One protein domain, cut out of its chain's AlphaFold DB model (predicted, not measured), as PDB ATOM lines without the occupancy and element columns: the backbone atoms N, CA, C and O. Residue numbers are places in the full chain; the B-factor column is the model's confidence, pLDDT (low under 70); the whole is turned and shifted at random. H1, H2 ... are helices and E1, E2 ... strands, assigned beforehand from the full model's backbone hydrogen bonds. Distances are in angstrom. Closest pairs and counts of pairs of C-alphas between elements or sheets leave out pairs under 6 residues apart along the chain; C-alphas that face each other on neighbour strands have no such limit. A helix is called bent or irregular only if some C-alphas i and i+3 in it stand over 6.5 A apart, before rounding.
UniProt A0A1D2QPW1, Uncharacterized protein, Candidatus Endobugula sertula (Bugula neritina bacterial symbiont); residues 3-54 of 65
ATOM      1  N   THR A   3     114.644 109.949 136.839       90.88
ATOM      2  CA  THR A   3     115.305 108.895 136.079       90.88
ATOM      3  C   THR A   3     116.808 109.090 136.105       90.88
ATOM      4  O   THR A   3     117.306 110.210 136.017       90.88
ATOM      5  N   THR A   4     117.538 107.989 136.208       90.94
ATOM      6  CA  THR A   4     118.992 107.975 136.067       90.94
ATOM      7  C   THR A   4     119.396 106.813 135.184       90.94
ATOM      8  O   THR A   4     118.785 105.744 135.220       90.94
ATOM      9  N   GLN A   5     120.432 107.019 134.381       93.81
ATOM     10  CA  GLN A   5     121.091 105.921 133.689       93.81
ATOM     11  C   GLN A   5     122.068 105.235 134.639       93.81
ATOM     12  O   GLN A   5     122.641 105.878 135.526       93.81
ATOM     13  N   GLY A   6     122.222 103.929 134.472       94.31
ATOM     14  CA  GLY A   6     123.144 103.140 135.270       94.31
ATOM     15  C   GLY A   6     123.118 101.665 134.915       94.31
ATOM     16  O   GLY A   6     122.493 101.247 133.936       94.31
ATOM     17  N   ASP A   7     123.776 100.890 135.764       95.12
ATOM     18  CA  ASP A   7     123.835  99.438 135.693       95.12
ATOM     19  C   ASP A   7     123.300  98.851 136.993       95.12
ATOM     20  O   ASP A   7     123.805  99.161 138.076       95.12
ATOM     21  N   ILE A   8     122.307  97.969 136.904       93.00
ATOM     22  CA  ILE A   8     121.878  97.163 138.044       93.00
ATOM     23  C   ILE A   8     122.568  95.804 137.998       93.00
ATOM     24  O   ILE A   8     122.515  95.074 137.009       93.00
ATOM     25  N   LYS A   9     123.247  95.465 139.089       93.88
ATOM     26  CA  LYS A   9     123.896  94.173 139.292       93.88
ATOM     27  C   LYS A   9     123.019  93.335 140.206       93.88
ATOM     28  O   LYS A   9     122.867  93.674 141.379       93.88
ATOM     29  N   ILE A  10     122.468  92.256 139.669       92.62
ATOM     30  CA  ILE A  10     121.722  91.247 140.415       92.62
ATOM     31  C   ILE A  10     122.706  90.157 140.822       92.62
ATOM     32  O   ILE A  10     123.414  89.625 139.967       92.62
ATOM     33  N   ARG A  11     122.781  89.843 142.116       90.62
ATOM     34  CA  ARG A  11     123.604  88.748 142.649       90.62
ATOM     35  C   ARG A  11     122.748  87.803 143.472       90.62
ATOM     36  O   ARG A  11     122.017  88.265 144.345       90.62
ATOM     37  N   SER A  12     122.903  86.503 143.262       89.56
ATOM     38  CA  SER A  12     122.234  85.491 144.075       89.56
ATOM     39  C   SER A  12     123.093  85.142 145.293       89.56
ATOM     40  O   SER A  12     124.184  84.581 145.186       89.56
ATOM     41  N   ILE A  13     122.611  85.476 146.487       87.75
ATOM     42  CA  ILE A  13     123.248  85.152 147.763       87.75
ATOM     43  C   ILE A  13     122.585  83.905 148.346       87.75
ATOM     44  O   ILE A  13     121.379  83.866 148.554       87.75
ATOM     45  N   HIS A  14     123.383  82.892 148.674       85.06
ATOM     46  CA  HIS A  14     122.897  81.687 149.345       85.06
ATOM     47  C   HIS A  14     122.874  81.903 150.862       85.06
ATOM     48  O   HIS A  14     123.913  81.871 151.522       85.06
ATOM     49  N   GLY A  15     121.688  82.155 151.413       83.69
ATOM     50  CA  GLY A  15     121.478  82.311 152.849       83.69
ATOM     51  C   GLY A  15     121.135  80.999 153.554       83.69
ATOM     52  O   GLY A  15     120.818  79.985 152.936       83.69
ATOM     53  N   ARG A  16     121.104  81.052 154.892       83.19
ATOM     54  CA  ARG A  16     120.619  79.961 155.764       83.19
ATOM     55  C   ARG A  16     119.221  79.453 155.381       83.19
ATOM     56  O   ARG A  16     118.919  78.290 155.625       83.19
ATOM     57  N   TYR A  17     118.373  80.331 154.848       83.12
ATOM     58  CA  TYR A  17     116.975  80.048 154.510       83.12
ATOM     59  C   TYR A  17     116.742  79.795 153.011       83.12
ATOM     60  O   TYR A  17     115.599  79.631 152.603       83.12
ATOM     61  N   GLY A  18     117.806  79.742 152.203       84.06
ATOM     62  CA  GLY A  18     117.728  79.581 150.751       84.06
ATOM     63  C   GLY A  18     118.434  80.706 149.984       84.06
ATOM     64  O   GLY A  18     118.914  81.670 150.593       84.06
ATOM     65  N   PRO A  19     118.552  80.566 148.654       84.25
ATOM     66  CA  PRO A  19     119.075  81.618 147.795       84.25
ATOM     67  C   PRO A  19     118.101  82.800 147.731       84.25
ATOM     68  O   PRO A  19     116.899  82.607 147.583       84.25
ATOM     69  N   PHE A  20     118.629  84.016 147.833       86.56
ATOM     70  CA  PHE A  20     117.900  85.264 147.621       86.56
ATOM     71  C   PHE A  20     118.719  86.183 146.724       86.56
ATOM     72  O   PHE A  20     119.952  86.168 146.760       86.56
ATOM     73  N   ASN A  21     118.044  86.999 145.926       89.31
ATOM     74  CA  ASN A  21     118.716  87.912 145.015       89.31
ATOM     75  C   ASN A  21     118.849  89.295 145.645       89.31
ATOM     76  O   ASN A  21     117.933  89.800 146.287       89.31
ATOM     77  N   ILE A  22     120.008  89.913 145.448       90.19
ATOM     78  CA  ILE A  22     120.269  91.298 145.829       90.19
ATOM     79  C   ILE A  22     120.533  92.130 144.581       90.19
ATOM     80  O   ILE A  22     121.289  91.722 143.699       90.19
ATOM     81  N   GLY A  23     119.932  93.316 144.526       92.56
ATOM     82  CA  GLY A  23     120.123  94.282 143.453       92.56
ATOM     83  C   GLY A  23     121.021  95.418 143.917       92.56
ATOM     84  O   GLY A  23     120.773  96.035 144.950       92.56
ATOM     85  N   THR A  24     122.080  95.708 143.170       93.19
ATOM     86  CA  THR A  24     122.942  96.876 143.396       93.19
ATOM     87  C   THR A  24     122.893  97.770 142.169       93.19
ATOM     88  O   THR A  24     123.411  97.397 141.119       93.19
ATOM     89  N   LEU A  25     122.272  98.938 142.298       92.81
ATOM     90  CA  LEU A  25     122.194  99.940 141.244       92.81
ATOM     91  C   LEU A  25     123.411 100.865 141.329       92.81
ATOM     92  O   LEU A  25     123.624 101.529 142.342       92.81
ATOM     93  N   VAL A  26     124.201 100.904 140.260       93.19
ATOM     94  CA  VAL A  26     125.375 101.767 140.110       93.19
ATOM     95  C   VAL A  26     125.044 102.858 139.101       93.19
ATOM     96  O   VAL A  26     124.698 102.567 137.957       93.19
ATOM     97  N   THR A  27     125.137 104.111 139.526       92.12
ATOM     98  CA  THR A  27     124.861 105.296 138.707       92.12
ATOM     99  C   THR A  27     125.965 106.332 138.918       92.12
ATOM    100  O   THR A  27     126.794 106.196 139.817       92.12
ATOM    101  N   ASP A  28     125.975 107.387 138.101       87.94
ATOM    102  CA  ASP A  28     126.930 108.497 138.243       87.94
ATOM    103  C   ASP A  28     126.831 109.190 139.615       87.94
ATOM    104  O   ASP A  28     127.831 109.582 140.209       87.94
ATOM    105  N   VAL A  29     125.617 109.261 140.170       86.12
ATOM    106  CA  VAL A  29     125.364 109.896 141.469       86.12
ATOM    107  C   VAL A  29     125.748 109.018 142.663       86.12
ATOM    108  O   VAL A  29     125.865 109.527 143.777       86.12
ATOM    109  N   GLY A  30     125.935 107.710 142.467       87.38
ATOM    110  CA  GLY A  30     126.361 106.811 143.533       87.38
ATOM    111  C   GLY A  30     125.943 105.358 143.343       87.38
ATOM    112  O   GLY A  30     125.481 104.927 142.291       87.38
ATOM    113  N   THR A  31     126.131 104.574 144.403       90.62
ATOM    114  CA  THR A  31     125.734 103.162 144.450       90.62
ATOM    115  C   THR A  31     124.630 102.970 145.477       90.62
ATOM    116  O   THR A  31     124.763 103.406 146.619       90.62
ATOM    117  N   PHE A  32     123.561 102.290 145.077       89.38
ATOM    118  CA  PHE A  32     122.365 102.095 145.887       89.38
ATOM    119  C   PHE A  32     122.003 100.615 145.956       89.38
ATOM    120  O   PHE A  32     122.070  99.892 144.959       89.38
ATOM    121  N   ALA A  33     121.591 100.165 147.138       88.94
ATOM    122  CA  ALA A  33     120.959  98.864 147.292       88.94
ATOM    123  C   ALA A  33     119.498  98.970 146.839       88.94
ATOM    124  O   ALA A  33     118.762  99.836 147.312       88.94
ATOM    125  N   VAL A  34     119.088  98.098 145.925       86.81
ATOM    126  CA  VAL A  34     117.714  98.029 145.426       86.81
ATOM    127  C   VAL A  34     116.992  96.930 146.183       86.81
ATOM    128  O   VAL A  34     117.417  95.774 146.169       86.81
ATOM    129  N   LYS A  35     115.904  97.306 146.852       80.75
ATOM    130  CA  LYS A  35     115.010  96.387 147.548       80.75
ATOM    131  C   LYS A  35     113.649  96.458 146.867       80.75
ATOM    132  O   LYS A  35     112.872  97.362 147.148       80.75
ATOM    133  N   ASP A  36     113.421  95.540 145.941       81.75
ATOM    134  CA  ASP A  36     112.198  95.440 145.148       81.75
ATOM    135  C   ASP A  36     111.880  93.953 144.944       81.75
ATOM    136  O   ASP A  36     112.803  93.157 144.766       81.75
ATOM    137  N   GLU A  37     110.604  93.576 144.997       84.50
ATOM    138  CA  GLU A  37     110.158  92.182 144.844       84.50
ATOM    139  C   GLU A  37     110.554  91.612 143.474       84.50
ATOM    140  O   GLU A  37     110.889  90.436 143.360       84.50
ATOM    141  N   LEU A  38     110.639  92.464 142.445       83.62
ATOM    142  CA  LEU A  38     111.086  92.060 141.111       83.62
ATOM    143  C   LEU A  38     112.524  91.527 141.111       83.62
ATOM    144  O   LEU A  38     112.849  90.641 140.328       83.62
ATOM    145  N   ILE A  39     113.392  92.035 141.993       86.69
ATOM    146  CA  ILE A  39     114.792  91.593 142.089       86.69
ATOM    147  C   ILE A  39     114.868  90.129 142.521       86.69
ATOM    148  O   ILE A  39     115.748  89.406 142.054       86.69
ATOM    149  N   GLU A  40     113.952  89.683 143.382       81.75
ATOM    150  CA  GLU A  40     113.912  88.300 143.862       81.75
ATOM    151  C   GLU A  40     113.583  87.310 142.738       81.75
ATOM    152  O   GLU A  40     114.104  86.196 142.738       81.75
ATOM    153  N   GLU A  41     112.824  87.735 141.726       84.69
ATOM    154  CA  GLU A  41     112.473  86.916 140.559       84.69
ATOM    155  C   GLU A  41     113.479  87.022 139.397       84.69
ATOM    156  O   GLU A  41     113.445  86.217 138.464       84.69
ATOM    157  N   MET A  42     114.389  88.001 139.427       85.50
ATOM    158  CA  MET A  42     115.368  88.209 138.359       85.50
ATOM    159  C   MET A  42     116.532  87.215 138.413       85.50
ATOM    160  O   MET A  42     117.041  86.857 139.471       85.50
ATOM    161  N   SER A  43     117.029  86.828 137.238       85.44
ATOM    162  CA  SER A  43     118.259  86.041 137.126       85.44
ATOM    163  C   SER A  43     119.491  86.858 137.520       85.44
ATOM    164  O   SER A  43     119.578  88.053 137.229       85.44
ATOM    165  N   GLU A  44     120.482  86.191 138.118       90.25
ATOM    166  CA  GLU A  44     121.804  86.773 138.359       90.25
ATOM    167  C   GLU A  44     122.404  87.326 137.056       90.25
ATOM    168  O   GLU A  44     122.406  86.660 136.017       90.25
ATOM    169  N   GLY A  45     122.914  88.558 137.110       91.75
ATOM    170  CA  GLY A  45     123.425  89.241 135.929       91.75
ATOM    171  C   GLY A  45     123.599  90.745 136.110       91.75
ATOM    172  O   GLY A  45     123.359  91.308 137.180       91.75
ATOM    173  N   VAL A  46     124.039  91.405 135.041       92.62
ATOM    174  CA  VAL A  46     124.168  92.864 134.974       92.62
ATOM    175  C   VAL A  46     123.225  93.380 133.898       92.62
ATOM    176  O   VAL A  46     123.289  92.925 132.757       92.62
ATOM    177  N   PHE A  47     122.369  94.329 134.262       91.88
ATOM    178  CA  PHE A  47     121.397  94.933 133.359       91.88
ATOM    179  C   PHE A  47     121.642  96.440 133.287       91.88
ATOM    180  O   PHE A  47     121.536  97.153 134.283       91.88
ATOM    181  N   SER A  48     121.977  96.922 132.095       94.06
ATOM    182  CA  SER A  48     122.207  98.342 131.825       94.06
ATOM    183  C   SER A  48     120.920  98.997 131.343       94.06
ATOM    184  O   SER A  48     120.216  98.440 130.497       94.06
ATOM    185  N   GLY A  49     120.601 100.190 131.842       93.00
ATOM    186  CA  GLY A  49     119.370 100.854 131.434       93.00
ATOM    187  C   GLY A  49     119.100 102.191 132.104       93.00
ATOM    188  O   GLY A  49     119.958 102.802 132.741       93.00
ATOM    189  N   THR A  50     117.867 102.656 131.913       92.38
ATOM    190  CA  THR A  50     117.337 103.829 132.611       92.38
ATOM    191  C   THR A  50     116.444 103.350 133.741       92.38
ATOM    192  O   THR A  50     115.488 102.614 133.503       92.38
ATOM    193  N   PHE A  51     116.745 103.785 134.958       89.31
ATOM    194  CA  PHE A  51     116.032 103.399 136.167       89.31
ATOM    195  C   PHE A  51     115.242 104.583 136.701       89.31
ATOM    196  O   PHE A  51     115.736 105.713 136.724       89.31
ATOM    197  N   VAL A  52     114.011 104.321 137.132       89.56
ATOM    198  CA  VAL A  52     113.166 105.303 137.813       89.56
ATOM    199  C   VAL A  52     113.391 105.147 139.310       89.56
ATOM    200  O   VAL A  52     113.081 104.105 139.880       89.56
ATOM    201  N   ILE A  53     113.920 106.184 139.955       86.50
ATOM    202  CA  ILE A  53     114.098 106.211 141.406       86.50
ATOM    203  C   ILE A  53     112.869 106.875 142.028       86.50
ATOM    204  O   ILE A  53     112.603 108.071 141.830       86.50
ATOM    205  N   SER A  54     112.106 106.076 142.776       86.88
ATOM    206  CA  SER A  54     110.919 106.527 143.509       86.88
ATOM    207  C   SER A  54     111.284 107.165 144.850       86.88
ATOM    208  O   SER A  54     110.768 108.237 145.161       86.88
TER     209      SER A  54
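This is residues 3 to 54 of the 65 residues of an uncharacterized protein of Candidatus Endobugula sertula (Bugula neritina bacterial symbiont) (UniProt A0A1D2QPW1). The domain is one strongly twisted antiparallel sheet of four strands, with the short helix H1 over one face and no named helix over the other. The long hairpin of E1 and E2 makes the length of the sheet, with shorter E3 beside E2 and bent E4 beside E1; the chain from E3 through H1 to E4 crosses over one face from one edge strand to the other. The printed part has 52 residues, with four named strands and one named helix in the order E1, E2, E3, H1, E4, and the sheet order is E3, E2, E1, E4. The class is mostly strand. The whole is compact, with a radius of gyration of the C-alphas of 11.3 A, and elongated, spanning 34 by 20 by 17 A.

E1, residues 3 to 15, is the longest strand by residues and measures 32.0 A from its first C-alpha at (115.305, 108.895, 136.079) to its last at (121.478, 82.311, 152.849). It bends by 70 degrees at residue 6. E2, residues 18 to 27, measures 29.3 A, and E3, residues 30 to 34, measures 12.5 A. E4, residues 45 to 53, measures 20.1 A, bends by 80 degrees at residue 50 and ends with C-alpha 53 at (114.098, 106.211, 141.406). H1, residues 37 to 41, measures 7.2 A.

E1 and E2 are inner strands and form a hairpin at 157 degrees; N 9 and O 24 are 2.8 A apart, within hydrogen-bond range, and the facing C-alphas 12 and 21 are 4.4 A apart. E2 and E3 form a second hairpin at 151 degrees, with N 32 and O 25 within hydrogen-bond range at 2.8 A. E1, E2 and E3 are a meander, each strand the antiparallel neighbour of the one before. E4 is antiparallel to E1 at 130 degrees, with N 8 and O 47 within hydrogen-bond range at 2.9 A. E3 and E4 are the edge strands and are apart. H1 is on the sheet at a height of 7.5 A, over E2; their closest C-alphas, those of Asn 21 and Glu 40, are 5.0 A apart. In H1, 0 of 1 O i to N i+4 pairs and 2 of 2 O i to N i+3 pairs are within hydrogen-bond range.

The C-alphas of Thr 3 and Arg 16 are the two farthest apart, at 35.4 A, while those of Thr 3 and Ser 54, the first and last printed, are 8.9 A apart. The sheet's C-alphas lie up to 7.2 A off its best plane, and its strands' lines turn by 82 degrees from edge to edge. The links E1 to E2, E2 to E3, E3 to H1 and H1 to E4 are tight. The printed part has no cut. The mean pLDDT of the printed part is 88.8, and no printed residue is under 70.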